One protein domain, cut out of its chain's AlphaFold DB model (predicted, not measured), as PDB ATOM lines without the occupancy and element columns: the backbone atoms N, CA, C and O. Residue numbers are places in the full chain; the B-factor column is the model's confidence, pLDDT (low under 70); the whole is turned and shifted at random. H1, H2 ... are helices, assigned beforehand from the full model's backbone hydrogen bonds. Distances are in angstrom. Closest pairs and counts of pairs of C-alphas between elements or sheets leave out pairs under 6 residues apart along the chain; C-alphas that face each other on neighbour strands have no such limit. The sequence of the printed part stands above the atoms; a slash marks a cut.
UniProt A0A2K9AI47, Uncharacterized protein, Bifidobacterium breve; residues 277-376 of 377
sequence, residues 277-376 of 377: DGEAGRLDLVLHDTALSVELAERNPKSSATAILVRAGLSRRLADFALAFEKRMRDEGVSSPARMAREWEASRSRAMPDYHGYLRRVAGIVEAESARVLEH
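AT A GLANCE: This is residues 277 to 376 of the 377 residues of an uncharacterized protein of Bifidobacterium breve (UniProt A0A2K9AI47). Four helices, H1 to H4, cross one another in a cluster round H1, and a long helix, H6, runs along one side of this cluster. H5 sits by the beginning of H6, at one end of the longest axis. The printed part has 100 residues with six named helices, H1 to H6 in order along the chain, and no named strand: the class is all helix. It is compact, with a radius of gyration of the C-alphas of 13.3 A, and elongated, spanning 40 by 25 by 21 A.

HOW THE PARTS SIT: H1, residues 278 to 287, is the hub. It touches H2, residues 290 to 299, at a steep tilt of 48 degrees, opposite ways; the closest C-alphas, of Ala 280 and Val 294, are 5.1 A apart. H3, residues 305 to 312, touches H1 with closest C-alphas Glu 279 and Ala 305, 5.4 A apart. H4, residues 316 to 331, touches H1 with residues 322 to 327 alone, about perpendicular at 86 degrees; the closest C-alphas, of Leu 285 and Glu 326, are 6.0 A apart. H6, residues 355 to 376, touches H1 with residues 362 to 366 alone, closest at the C-alphas of Leu 287 and Val 362, 6.1 A apart. H5, residues 337 to 347, touches H6, closest at the C-alphas of Ala 341 and Tyr 355, 5.4 A apart, and is apart from H1, H2 and H3. Every O i to N i+4 pair is within hydrogen-bond range in H2, H3, H4, H5 and H6; in H1, 5 of 6 are.

IN THESE COORDINATES: H1 begins at C-alpha 278 (130.431, 118.939, 109.881) and measures 14.7 A from first to last C-alpha. H2 measures 14.2 A, H3 10.3 A, H4 22.6 A and H5 15.1 A. H6 measures 32.0 A and ends at C-alpha 376 (136.693, 127.833, 88.532).

THE WHOLE: The C-alphas farthest apart, of Ala 346 and His 376, are 40.7 A apart. The printed part has no cut, and no link is long. The pLDDT is under 70 at residues 277, 333 to 335 and 373 to 376.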
ATOM      1  N   ASP A 277     131.454 114.827 107.325       56.47
ATOM      2  CA  ASP A 277     131.308 115.413 108.656       56.47
ATOM      3  C   ASP A 277     131.101 116.937 108.610       56.47
ATOM      4  O   ASP A 277     131.418 117.637 107.642       56.47
ATOM      5  N   GLY A 278     130.554 117.491 109.696       71.94
ATOM      6  CA  GLY A 278     130.431 118.939 109.881       71.94
ATOM      7  C   GLY A 278     129.427 119.612 108.936       71.94
ATOM      8  O   GLY A 278     128.310 119.136 108.737       71.94
ATOM      9  N   GLU A 279     129.778 120.784 108.400       78.81
ATOM     10  CA  GLU A 279     128.864 121.559 107.544       78.81
ATOM     11  C   GLU A 279     128.658 120.917 106.163       78.81
ATOM     12  O   GLU A 279     127.594 121.091 105.575       78.81
ATOM     13  N   ALA A 280     129.619 120.119 105.685       79.06
ATOM     14  CA  ALA A 280     129.521 119.400 104.418       79.06
ATOM     15  C   ALA A 280     128.436 118.306 104.474       79.06
ATOM     16  O   ALA A 280     127.563 118.266 103.610       79.06
ATOM     17  N   GLY A 281     128.374 117.519 105.556       75.12
ATOM     18  CA  GLY A 281     127.289 116.548 105.774       75.12
ATOM     19  C   GLY A 281     125.916 117.185 105.952       75.12
ATOM     20  O   GLY A 281     124.891 116.646 105.533       75.12
ATOM     21  N   ARG A 282     125.876 118.385 106.540       80.19
ATOM     22  CA  ARG A 282     124.631 119.150 106.663       80.19
ATOM     23  C   ARG A 282     124.141 119.674 105.319       80.19
ATOM     24  O   ARG A 282     122.934 119.750 105.125       80.19
ATOM     25  N   LEU A 283     125.040 120.056 104.417       84.44
ATOM     26  CA  LEU A 283     124.677 120.451 103.055       84.44
ATOM     27  C   LEU A 283     124.188 119.252 102.245       84.44
ATOM     28  O   LEU A 283     123.162 119.357 101.574       84.44
ATOM     29  N   ASP A 284     124.852 118.114 102.399       84.62
ATOM     30  CA  ASP A 284     124.527 116.878 101.695       84.62
ATOM     31  C   ASP A 284     123.120 116.343 102.022       84.62
ATOM     32  O   ASP A 284     122.424 115.857 101.132       84.62
ATOM     33  N   LEU A 285     122.631 116.559 103.254       83.44
ATOM     34  CA  LEU A 285     121.235 116.283 103.632       83.44
ATOM     35  C   LEU A 285     120.207 116.913 102.685       83.44
ATOM     36  O   LEU A 285     119.118 116.370 102.539       83.44
ATOM     37  N   VAL A 286     120.523 118.079 102.120       87.56
ATOM     38  CA  VAL A 286     119.603 118.858 101.284       87.56
ATOM     39  C   VAL A 286     119.977 118.756  99.815       87.56
ATOM     40  O   VAL A 286     119.089 118.658  98.979       87.56
ATOM     41  N   LEU A 287     121.267 118.832  99.482       85.38
ATOM     42  CA  LEU A 287     121.728 118.889  98.096       85.38
ATOM     43  C   LEU A 287     121.760 117.514  97.431       85.38
ATOM     44  O   LEU A 287     121.581 117.445  96.218       85.38
ATOM     45  N   HIS A 288     121.966 116.443  98.207       80.31
ATOM     46  CA  HIS A 288     122.178 115.084  97.699       80.31
ATOM     47  C   HIS A 288     123.258 115.004  96.600       80.31
ATOM     48  O   HIS A 288     123.210 114.137  95.730       80.31
ATOM     49  N   ASP A 289     124.221 115.928  96.645       75.44
ATOM     50  CA  ASP A 289     125.403 115.983  95.792       75.44
ATOM     51  C   ASP A 289     126.612 116.183  96.703       75.44
ATOM     52  O   ASP A 289     126.874 117.273  97.223       75.44
ATOM     53  N   THR A 290     127.317 115.084  96.927       75.62
ATOM     54  CA  THR A 290     128.462 115.011  97.825       75.62
ATOM     55  C   THR A 290     129.588 115.933  97.405       75.62
ATOM     56  O   THR A 290     130.107 116.683  98.230       75.62
ATOM     57  N   ALA A 291     129.996 115.852  96.136       73.75
ATOM     58  CA  ALA A 291     131.157 116.582  95.642       73.75
ATOM     59  C   ALA A 291     130.914 118.084  95.795       73.75
ATOM     60  O   ALA A 291     131.746 118.810  96.340       73.75
ATOM     61  N   LEU A 292     129.705 118.515  95.434       80.81
ATOM     62  CA  LEU A 292     129.277 119.888  95.617       80.81
ATOM     63  C   LEU A 292     129.205 120.292  97.099       80.81
ATOM     64  O   LEU A 292     129.569 121.412  97.458       80.81
ATOM     65  N   SER A 293     128.746 119.402  97.976       83.56
ATOM     66  CA  SER A 293     128.605 119.679  99.412       83.56
ATOM     67  C   SER A 293     129.952 119.867 100.117       83.56
ATOM     68  O   SER A 293     130.081 120.790 100.928       83.56
ATOM     69  N   VAL A 294     130.963 119.055  99.778       80.88
ATOM     70  CA  VAL A 294     132.355 119.246 100.235       80.88
ATOM     71  C   VAL A 294     132.868 120.597  99.776       80.88
ATOM     72  O   VAL A 294     133.289 121.422 100.585       80.88
ATOM     73  N   GLU A 295     132.769 120.853  98.479       83.81
ATOM     74  CA  GLU A 295     133.351 122.038  97.877       83.81
ATOM     75  C   GLU A 295     132.714 123.331  98.399       83.81
ATOM     76  O   GLU A 295     133.402 124.313  98.692       83.81
ATOM     77  N   LEU A 296     131.393 123.344  98.584       86.94
ATOM     78  CA  LEU A 296     130.698 124.484  99.172       86.94
ATOM     79  C   LEU A 296     131.096 124.714 100.636       86.94
ATOM     80  O   LEU A 296     131.204 125.875 101.047       86.94
ATOM     81  N   ALA A 297     131.333 123.653 101.410       85.31
ATOM     82  CA  ALA A 297     131.813 123.764 102.783       85.31
ATOM     83  C   ALA A 297     133.259 124.293 102.839       85.31
ATOM     84  O   ALA A 297     133.537 125.229 103.595       85.31
ATOM     85  N   GLU A 298     134.151 123.782 101.987       84.44
ATOM     86  CA  GLU A 298     135.549 124.221 101.888       84.44
ATOM     87  C   GLU A 298     135.680 125.674 101.422       84.44
ATOM     88  O   GLU A 298     136.466 126.443 101.980       84.44
ATOM     89  N   ARG A 299     134.857 126.101 100.455       85.62
ATOM     90  CA  ARG A 299     134.783 127.504 100.006       85.62
ATOM     91  C   ARG A 299     134.266 128.448 101.095       85.62
ATOM     92  O   ARG A 299     134.483 129.658 101.020       85.62
ATOM     93  N   ASN A 300     133.568 127.929 102.110       85.44
ATOM     94  CA  ASN A 300     132.891 128.726 103.132       85.44
ATOM     95  C   ASN A 300     133.189 128.252 104.574       85.44
ATOM     96  O   ASN A 300     132.255 128.089 105.362       85.44
ATOM     97  N   PRO A 301     134.461 128.180 105.013       78.25
ATOM     98  CA  PRO A 301     134.866 127.473 106.238       78.25
ATOM     99  C   PRO A 301     134.356 128.101 107.550       78.25
ATOM    100  O   PRO A 301     134.500 127.528 108.625       78.25
ATOM    101  N   LYS A 302     133.781 129.311 107.494       84.31
ATOM    102  CA  LYS A 302     133.206 130.033 108.646       84.31
ATOM    103  C   LYS A 302     131.686 130.201 108.567       84.31
ATOM    104  O   LYS A 302     131.114 130.934 109.373       84.31
ATOM    105  N   SER A 303     131.039 129.627 107.555       84.62
ATOM    106  CA  SER A 303     129.597 129.775 107.337       84.62
ATOM    107  C   SER A 303     128.889 128.472 107.682       84.62
ATOM    108  O   SER A 303     129.382 127.403 107.356       84.62
ATOM    109  N   SER A 304     127.720 128.561 108.316       88.25
ATOM    110  CA  SER A 304     126.877 127.385 108.532       88.25
ATOM    111  C   SER A 304     126.197 126.940 107.236       88.25
ATOM    112  O   SER A 304     125.972 127.758 106.340       88.25
ATOM    113  N   ALA A 305     125.765 125.682 107.171       85.44
ATOM    114  CA  ALA A 305     125.025 125.100 106.056       85.44
ATOM    115  C   ALA A 305     123.782 125.928 105.710       85.44
ATOM    116  O   ALA A 305     123.533 126.210 104.543       85.44
ATOM    117  N   THR A 306     123.057 126.440 106.715       92.38
ATOM    118  CA  THR A 306     121.960 127.397 106.491       92.38
ATOM    119  C   THR A 306     122.444 128.626 105.721       92.38
ATOM    120  O   THR A 306     121.805 129.040 104.758       92.38
ATOM    121  N   ALA A 307     123.547 129.251 106.143       89.94
ATOM    122  CA  ALA A 307     124.054 130.460 105.498       89.94
ATOM    123  C   ALA A 307     124.538 130.187 104.065       89.94
ATOM    124  O   ALA A 307     124.330 131.023 103.187       89.94
ATOM    125  N   ILE A 308     125.135 129.019 103.830       92.81
ATOM    126  CA  ILE A 308     125.593 128.571 102.512       92.81
ATOM    127  C   ILE A 308     124.389 128.329 101.586       92.81
ATOM    128  O   ILE A 308     124.321 128.933 100.519       92.81
ATOM    129  N   LEU A 309     123.376 127.579 102.030       92.06
ATOM    130  CA  LEU A 309     122.130 127.358 101.279       92.06
ATOM    131  C   LEU A 309     121.373 128.663 100.991       92.06
ATOM    132  O   LEU A 309     120.757 128.818  99.937       92.06
ATOM    133  N   VAL A 310     121.424 129.625 101.918       93.81
ATOM    134  CA  VAL A 310     120.832 130.952 101.713       93.81
ATOM    135  C   VAL A 310     121.564 131.735 100.631       93.81
ATOM    136  O   VAL A 310     120.913 132.354  99.792       93.81
ATOM    137  N   ARG A 311     122.901 131.690 100.610       91.00
ATOM    138  CA  ARG A 311     123.695 132.294  99.528       91.00
ATOM    139  C   ARG A 311     123.437 131.618  98.184       91.00
ATOM    140  O   ARG A 311     123.395 132.313  97.174       91.00
ATOM    141  N   ALA A 312     123.213 130.307  98.194       88.38
ATOM    142  CA  ALA A 312     122.908 129.522  97.004       88.38
ATOM    143  C   ALA A 312     121.491 129.784  96.447       88.38
ATOM    144  O   ALA A 312     121.223 129.504  95.284       88.38
ATOM    145  N   GLY A 313     120.586 130.375  97.240       89.62
ATOM    146  CA  GLY A 313     119.285 130.860  96.760       89.62
ATOM    147  C   GLY A 313     118.064 130.372  97.542       89.62
ATOM    148  O   GLY A 313     116.936 130.736  97.196       89.62
ATOM    149  N   LEU A 314     118.233 129.589  98.615       91.50
ATOM    150  CA  LEU A 314     117.116 129.255  99.502       91.50
ATOM    151  C   LEU A 314     116.766 130.430 100.422       91.50
ATOM    152  O   LEU A 314     117.617 131.129 100.962       91.50
ATOM    153  N   SER A 315     115.477 130.626 100.699       92.38
ATOM    154  CA  SER A 315     115.100 131.492 101.820       92.38
ATOM    155  C   SER A 315     115.570 130.857 103.129       92.38
ATOM    156  O   SER A 315     115.414 129.647 103.296       92.38
ATOM    157  N   ARG A 316     116.036 131.659 104.093       90.69
ATOM    158  CA  ARG A 316     116.517 131.154 105.392       90.69
ATOM    159  C   ARG A 316     115.534 130.202 106.071       90.69
ATOM    160  O   ARG A 316     115.913 129.123 106.500       90.69
ATOM    161  N   ARG A 317     114.249 130.569 106.072       90.44
ATOM    162  CA  ARG A 317     113.169 129.752 106.642       90.44
ATOM    163  C   ARG A 317     113.046 128.377 105.978       90.44
ATOM    164  O   ARG A 317     112.773 127.405 106.668       90.44
ATOM    165  N   LEU A 318     113.223 128.309 104.658       91.50
ATOM    166  CA  LEU A 318     113.179 127.053 103.909       91.50
ATOM    167  C   LEU A 318     114.442 126.218 104.144       91.50
ATOM    168  O   LEU A 318     114.319 125.015 104.299       91.50
ATOM    169  N   ALA A 319     115.619 126.845 104.219       91.00
ATOM    170  CA  ALA A 319     116.874 126.149 104.506       91.00
ATOM    171  C   ALA A 319     116.862 125.511 105.906       91.00
ATOM    172  O   ALA A 319     117.134 124.323 106.039       91.00
ATOM    173  N   ASP A 320     116.472 126.270 106.935       90.56
ATOM    174  CA  ASP A 320     116.383 125.756 108.309       90.56
ATOM    175  C   ASP A 320     115.354 124.620 108.424       90.56
ATOM    176  O   ASP A 320     115.600 123.618 109.097       90.56
ATOM    177  N   PHE A 321     114.211 124.752 107.742       90.81
ATOM    178  CA  PHE A 321     113.188 123.710 107.714       90.81
ATOM    179  C   PHE A 321     113.657 122.455 106.971       90.81
ATOM    180  O   PHE A 321     113.488 121.365 107.504       90.81
ATOM    181  N   ALA A 322     114.255 122.596 105.785       88.69
ATOM    182  CA  ALA A 322     114.750 121.472 104.994       88.69
ATOM    183  C   ALA A 322     115.825 120.692 105.758       88.69
ATOM    184  O   ALA A 322     115.701 119.486 105.909       88.69
ATOM    185  N   LEU A 323     116.801 121.379 106.361       88.88
ATOM    186  CA  LEU A 323     117.831 120.737 107.183       88.88
ATOM    187  C   LEU A 323     117.238 119.932 108.349       88.88
ATOM    188  O   LEU A 323     117.673 118.816 108.620       88.88
ATOM    189  N   ALA A 324     116.244 120.490 109.048       85.62
ATOM    190  CA  ALA A 324     115.583 119.797 110.150       85.62
ATOM    191  C   ALA A 324     114.707 118.630 109.667       85.62
ATOM    192  O   ALA A 324     114.653 117.586 110.316       85.62
ATOM    193  N   PHE A 325     114.021 118.809 108.538       89.25
ATOM    194  CA  PHE A 325     113.146 117.808 107.943       89.25
ATOM    195  C   PHE A 325     113.938 116.607 107.422       89.25
ATOM    196  O   PHE A 325     113.639 115.484 107.816       89.25
ATOM    197  N   GLU A 326     114.960 116.843 106.599       87.50
ATOM    198  CA  GLU A 326     115.783 115.791 105.997       87.50
ATOM    199  C   GLU A 326     116.534 115.006 107.070       87.50
ATOM    200  O   GLU A 326     116.553 113.777 107.043       87.50
ATOM    201  N   LYS A 327     117.047 115.698 108.099       83.31
ATOM    202  CA  LYS A 327     117.636 115.032 109.263       83.31
ATOM    203  C   LYS A 327     116.628 114.118 109.966       83.31
ATOM    204  O   LYS A 327     116.942 112.969 110.235       83.31
ATOM    205  N   ARG A 328     115.407 114.599 110.227       86.12
ATOM    206  CA  ARG A 328     114.362 113.789 110.875       86.12
ATOM    207  C   ARG A 328     113.976 112.572 110.034       86.12
ATOM    208  O   ARG A 328     113.847 111.483 110.579       86.12
ATOM    209  N   MET A 329     113.787 112.742 108.724       82.00
ATOM    210  CA  MET A 329     113.472 111.623 107.827       82.00
ATOM    211  C   MET A 329     114.601 110.589 107.814       82.00
ATOM    212  O   MET A 329     114.318 109.393 107.855       82.00
ATOM    213  N   ARG A 330     115.860 111.045 107.826       74.50
ATOM    214  CA  ARG A 330     117.045 110.187 107.931       74.50
ATOM    215  C   ARG A 330     117.064 109.416 109.256       74.50
ATOM    216  O   ARG A 330     117.152 108.193 109.223       74.50
ATOM    217  N   ASP A 331     116.887 110.099 110.389       71.19
ATOM    218  CA  ASP A 331     116.872 109.491 111.731       71.19
ATOM    219  C   ASP A 331     115.727 108.466 111.894       71.19
ATOM    220  O   ASP A 331     115.871 107.451 112.574       71.19
ATOM    221  N   GLU A 332     114.582 108.701 111.244       73.75
ATOM    222  CA  GLU A 332     113.427 107.791 111.230       73.75
ATOM    223  C   GLU A 332     113.532 106.672 110.162       73.75
ATOM    224  O   GLU A 332     112.617 105.850 110.041       73.75
ATOM    225  N   GLY A 333     114.609 106.632 109.366       65.00
ATOM    226  CA  GLY A 333     114.816 105.640 108.300       65.00
ATOM    227  C   GLY A 333     113.818 105.754 107.139       65.00
ATOM    228  O   GLY A 333     113.456 104.758 106.506       65.00
ATOM    229  N   VAL A 334     113.308 106.957 106.872       67.88
ATOM    230  CA  VAL A 334     112.283 107.226 105.859       67.88
ATOM    231  C   VAL A 334     112.922 107.661 104.544       67.88
ATOM    232  O   VAL A 334     113.304 108.812 104.383       67.88
ATOM    233  N   SER A 335     112.947 106.759 103.561       69.31
ATOM    234  CA  SER A 335     113.486 107.026 102.213       69.31
ATOM    235  C   SER A 335     112.433 107.010 101.096       69.31
ATOM    236  O   SER A 335     112.721 107.337  99.948       69.31
ATOM    237  N   SER A 336     111.187 106.623 101.397       72.56
ATOM    238  CA  SER A 336     110.118 106.545 100.393       72.56
ATOM    239  C   SER A 336     109.669 107.948  99.954       72.56
ATOM    240  O   SER A 336     109.106 108.670 100.786       72.56
ATOM    241  N   PRO A 337     109.765 108.318  98.657       70.25
ATOM    242  CA  PRO A 337     109.381 109.652  98.184       70.25
ATOM    243  C   PRO A 337     107.923 110.015  98.493       70.25
ATOM    244  O   PRO A 337     107.614 111.145  98.862       70.25
ATOM    245  N   ALA A 338     107.012 109.038  98.418       73.56
ATOM    246  CA  ALA A 338     105.599 109.227  98.744       73.56
ATOM    247  C   ALA A 338     105.350 109.420 100.251       73.56
ATOM    248  O   ALA A 338     104.360 110.034 100.656       73.56
ATOM    249  N   ARG A 339     106.216 108.868 101.110       76.06
ATOM    250  CA  ARG A 339     106.163 109.105 102.558       76.06
ATOM    251  C   ARG A 339     106.772 110.464 102.900       76.06
ATOM    252  O   ARG A 339     106.119 111.219 103.609       76.06
ATOM    253  N   MET A 340     107.917 110.812 102.315       80.81
ATOM    254  CA  MET A 340     108.551 112.125 102.490       80.81
ATOM    255  C   MET A 340     107.630 113.263 102.044       80.81
ATOM    256  O   MET A 340     107.427 114.208 102.797       80.81
ATOM    257  N   ALA A 341     106.967 113.138 100.890       82.81
ATOM    258  CA  ALA A 341     106.003 114.136 100.430       82.81
ATOM    259  C   ALA A 341     104.850 114.340 101.428       82.81
ATOM    260  O   ALA A 341     104.484 115.472 101.729       82.81
ATOM    261  N   ARG A 342     104.297 113.258 101.990       88.75
ATOM    262  CA  ARG A 342     103.221 113.346 102.994       88.75
ATOM    263  C   ARG A 342     103.688 114.010 104.288       88.75
ATOM    264  O   ARG A 342     102.987 114.874 104.807       88.75
ATOM    265  N   GLU A 343     104.861 113.633 104.783       87.44
ATOM    266  CA  GLU A 343     105.462 114.211 105.991       87.44
ATOM    267  C   GLU A 343     105.809 115.694 105.802       87.44
ATOM    268  O   GLU A 343     105.590 116.509 106.703       87.44
ATOM    269  N   TRP A 344     106.297 116.061 104.616       90.56
ATOM    270  CA  TRP A 344     106.575 117.443 104.237       90.56
ATOM    271  C   TRP A 344     105.299 118.280 104.255       90.56
ATOM    272  O   TRP A 344     105.251 119.331 104.894       90.56
ATOM    273  N   GLU A 345     104.240 117.794 103.604       91.81
ATOM    274  CA  GLU A 345     102.941 118.470 103.573       91.81
ATOM    275  C   GLU A 345     102.330 118.624 104.970       91.81
ATOM    276  O   GLU A 345     101.758 119.671 105.273       91.81
ATOM    277  N   ALA A 346     102.491 117.625 105.842       88.38
ATOM    278  CA  ALA A 346     102.013 117.684 107.222       88.38
ATOM    279  C   ALA A 346     102.793 118.694 108.084       88.38
ATOM    280  O   ALA A 346     102.228 119.295 108.998       88.38
ATOM    281  N   SER A 347     104.081 118.892 107.790       87.12
ATOM    282  CA  SER A 347     104.997 119.681 108.623       87.12
ATOM    283  C   SER A 347     105.192 121.119 108.128       87.12
ATOM    284  O   SER A 347     105.633 121.988 108.888       87.12
ATOM    285  N   ARG A 348     104.899 121.404 106.853       86.88
ATOM    286  CA  ARG A 348     105.177 122.713 106.255       86.88
ATOM    287  C   ARG A 348     104.157 123.778 106.661       86.88
ATOM    288  O   ARG A 348     102.960 123.547 106.799       86.88
ATOM    289  N   SER A 349     104.619 125.024 106.729       85.81
ATOM    290  CA  SER A 349     103.720 126.182 106.746       85.81
ATOM    291  C   SER A 349     103.154 126.454 105.347       85.81
ATOM    292  O   SER A 349     103.863 126.270 104.360       85.81
ATOM    293  N   ARG A 350     101.936 127.009 105.254       80.00
ATOM    294  CA  ARG A 350     101.280 127.350 103.969       80.00
ATOM    295  C   ARG A 350     102.112 128.239 103.032       80.00
ATOM    296  O   ARG A 350     101.898 128.193 101.829       80.00
ATOM    297  N   ALA A 351     103.030 129.041 103.572       81.25
ATOM    298  CA  ALA A 351     103.905 129.927 102.803       81.25
ATOM    299  C   ALA A 351     105.136 129.222 102.193       81.25
ATOM    300  O   ALA A 351     105.878 129.846 101.437       81.25
ATOM    301  N   MET A 352     105.384 127.952 102.532       88.06
ATOM    302  CA  MET A 352     106.481 127.153 101.975       88.06
ATOM    303  C   MET A 352     106.008 126.347 100.761       88.06
ATOM    304  O   MET A 352     104.833 125.963 100.720       88.06
ATOM    305  N   PRO A 353     106.899 126.087  99.784       89.62
ATOM    306  CA  PRO A 353     106.568 125.245  98.643       89.62
ATOM    307  C   PRO A 353     106.152 123.840  99.095       89.62
ATOM    308  O   PRO A 353     106.502 123.385 100.189       89.62
ATOM    309  N   ASP A 354     105.398 123.166  98.234       90.06
ATOM    310  CA  ASP A 354     105.166 121.730  98.350       90.06
ATOM    311  C   ASP A 354     106.479 120.951  98.184       90.06
ATOM    312  O   ASP A 354     107.504 121.509  97.778       90.06
ATOM    313  N   TYR A 355     106.468 119.657  98.509       87.50
ATOM    314  CA  TYR A 355     107.692 118.846  98.481       87.50
ATOM    315  C   TYR A 355     108.358 118.851  97.095       87.50
ATOM    316  O   TYR A 355     109.564 119.049  96.968       87.50
ATOM    317  N   HIS A 356     107.565 118.762  96.024       83.62
ATOM    318  CA  HIS A 356     108.075 118.851  94.653       83.62
ATOM    319  C   HIS A 356     108.615 120.243  94.293       83.62
ATOM    320  O   HIS A 356     109.579 120.363  93.537       83.62
ATOM    321  N   GLY A 357     108.010 121.318  94.798       86.00
ATOM    322  CA  GLY A 357     108.521 122.677  94.650       86.00
ATOM    323  C   GLY A 357     109.825 122.904  95.411       86.00
ATOM    324  O   GLY A 357     110.678 123.645  94.928       86.00
ATOM    325  N   TYR A 358     110.003 122.251  96.560       90.94
ATOM    326  CA  TYR A 358     111.275 122.203  97.277       90.94
ATOM    327  C   TYR A 358     112.351 121.473  96.464       90.94
ATOM    328  O   TYR A 358     113.374 122.085  96.163       90.94
ATOM    329  N   LEU A 359     112.082 120.246  96.005       85.50
ATOM    330  CA  LEU A 359     113.037 119.463  95.212       85.50
ATOM    331  C   LEU A 359     113.473 120.195  93.937       85.50
ATOM    332  O   LEU A 359     114.654 120.211  93.609       85.50
ATOM    333  N   ARG A 360     112.551 120.885  93.249       87.69
ATOM    334  CA  ARG A 360     112.897 121.711  92.077       87.69
ATOM    335  C   ARG A 360     113.852 122.858  92.406       87.69
ATOM    336  O   ARG A 360     114.679 123.212  91.576       87.69
ATOM    337  N   ARG A 361     113.730 123.462  93.591       90.44
ATOM    338  CA  ARG A 361     114.635 124.538  94.023       90.44
ATOM    339  C   ARG A 361     116.010 124.000  94.387       90.44
ATOM    340  O   ARG A 361     116.991 124.637  94.037       90.44
ATOM    341  N   VAL A 362     116.068 122.851  95.055       88.19
ATOM    342  CA  VAL A 362     117.328 122.158  95.347       88.19
ATOM    343  C   VAL A 362     118.030 121.766  94.050       88.19
ATOM    344  O   VAL A 362     119.183 122.130  93.867       88.19
ATOM    345  N   ALA A 363     117.322 121.130  93.113       80.44
ATOM    346  CA  ALA A 363     117.882 120.749  91.816       80.44
ATOM    347  C   ALA A 363     118.453 121.958  91.055       80.44
ATOM    348  O   ALA A 363     119.574 121.899  90.565       80.44
ATOM    349  N   GLY A 364     117.737 123.090  91.040       88.00
ATOM    350  CA  GLY A 364     118.241 124.319  90.418       88.00
ATOM    351  C   GLY A 364     119.476 124.911  91.110       88.00
ATOM    352  O   GLY A 364     120.297 125.542  90.450       88.00
ATOM    353  N   ILE A 365     119.633 124.706  92.423       88.50
ATOM    354  CA  ILE A 365     120.848 125.094  93.154       88.50
ATOM    355  C   ILE A 365     122.013 124.186  92.771       88.50
ATOM    356  O   ILE A 365     123.091 124.696  92.482       88.50
ATOM    357  N   VAL A 366     121.791 122.870  92.742       84.19
ATOM    358  CA  VAL A 366     122.815 121.894  92.351       84.19
ATOM    359  C   VAL A 366     123.301 122.188  90.933       84.19
ATOM    360  O   VAL A 366     124.494 122.352  90.721       84.19
ATOM    361  N   GLU A 367     122.392 122.387  89.976       86.88
ATOM    362  CA  GLU A 367     122.754 122.751  88.599       86.88
ATOM    363  C   GLU A 367     123.566 124.055  88.524       86.88
ATOM    364  O   GLU A 367     124.584 124.117  87.833       86.88
ATOM    365  N   ALA A 368     123.137 125.103  89.237       88.12
ATOM    366  CA  ALA A 368     123.789 126.409  89.188       88.12
ATOM    367  C   ALA A 368     125.170 126.415  89.857       88.12
ATOM    368  O   ALA A 368     126.100 127.036  89.340       88.12
ATOM    369  N   GLU A 369     125.315 125.756  91.006       87.00
ATOM    370  CA  GLU A 369     126.586 125.711  91.722       87.00
ATOM    371  C   GLU A 369     127.563 124.735  91.059       87.00
ATOM    372  O   GLU A 369     128.720 125.106  90.875       87.00
ATOM    373  N   SER A 370     127.119 123.571  90.570       80.12
ATOM    374  CA  SER A 370     127.984 122.652  89.815       80.12
ATOM    375  C   SER A 370     128.511 123.281  88.516       80.12
ATOM    376  O   SER A 370     129.661 123.057  88.141       80.12
ATOM    377  N   ALA A 371     127.731 124.148  87.856       81.94
ATOM    378  CA  ALA A 371     128.226 124.936  86.724       81.94
ATOM    379  C   ALA A 371     129.321 125.942  87.137       81.94
ATOM    380  O   ALA A 371     130.331 126.071  86.450       81.94
ATOM    381  N   ARG A 372     129.166 126.619  88.284       79.38
ATOM    382  CA  ARG A 372     130.174 127.563  88.809       79.38
ATOM    383  C   ARG A 372     131.462 126.872  89.231       79.38
ATOM    384  O   ARG A 372     132.532 127.454  89.077       79.38
ATOM    385  N   VAL A 373     131.353 125.662  89.775       68.75
ATOM    386  CA  VAL A 373     132.489 124.802  90.116       68.75
ATOM    387  C   VAL A 373     133.342 124.519  88.880       68.75
ATOM    388  O   VAL A 373     134.549 124.735  88.915       68.75
ATOM    389  N   LEU A 374     132.711 124.143  87.765       64.81
ATOM    390  CA  LEU A 374     133.402 123.847  86.506       64.81
ATOM    391  C   LEU A 374     134.037 125.077  85.836       64.81
ATOM    392  O   LEU A 374     134.968 124.924  85.057       64.81
ATOM    393  N   GLU A 375     133.556 126.289  86.119       65.00
ATOM    394  CA  GLU A 375     134.160 127.533  85.613       65.00
ATOM    395  C   GLU A 375     135.398 127.984  86.413       65.00
ATOM    396  O   GLU A 375     136.151 128.834  85.937       65.00
ATOM    397  N   HIS A 376     135.600 127.451  87.624       50.62
ATOM    398  CA  HIS A 376     136.693 127.833  88.532       50.62
ATOM    399  C   HIS A 376     137.737 126.722  88.754       50.62
ATOM    400  O   HIS A 376     138.723 126.970  89.454       50.62
TER     401      HIS A 376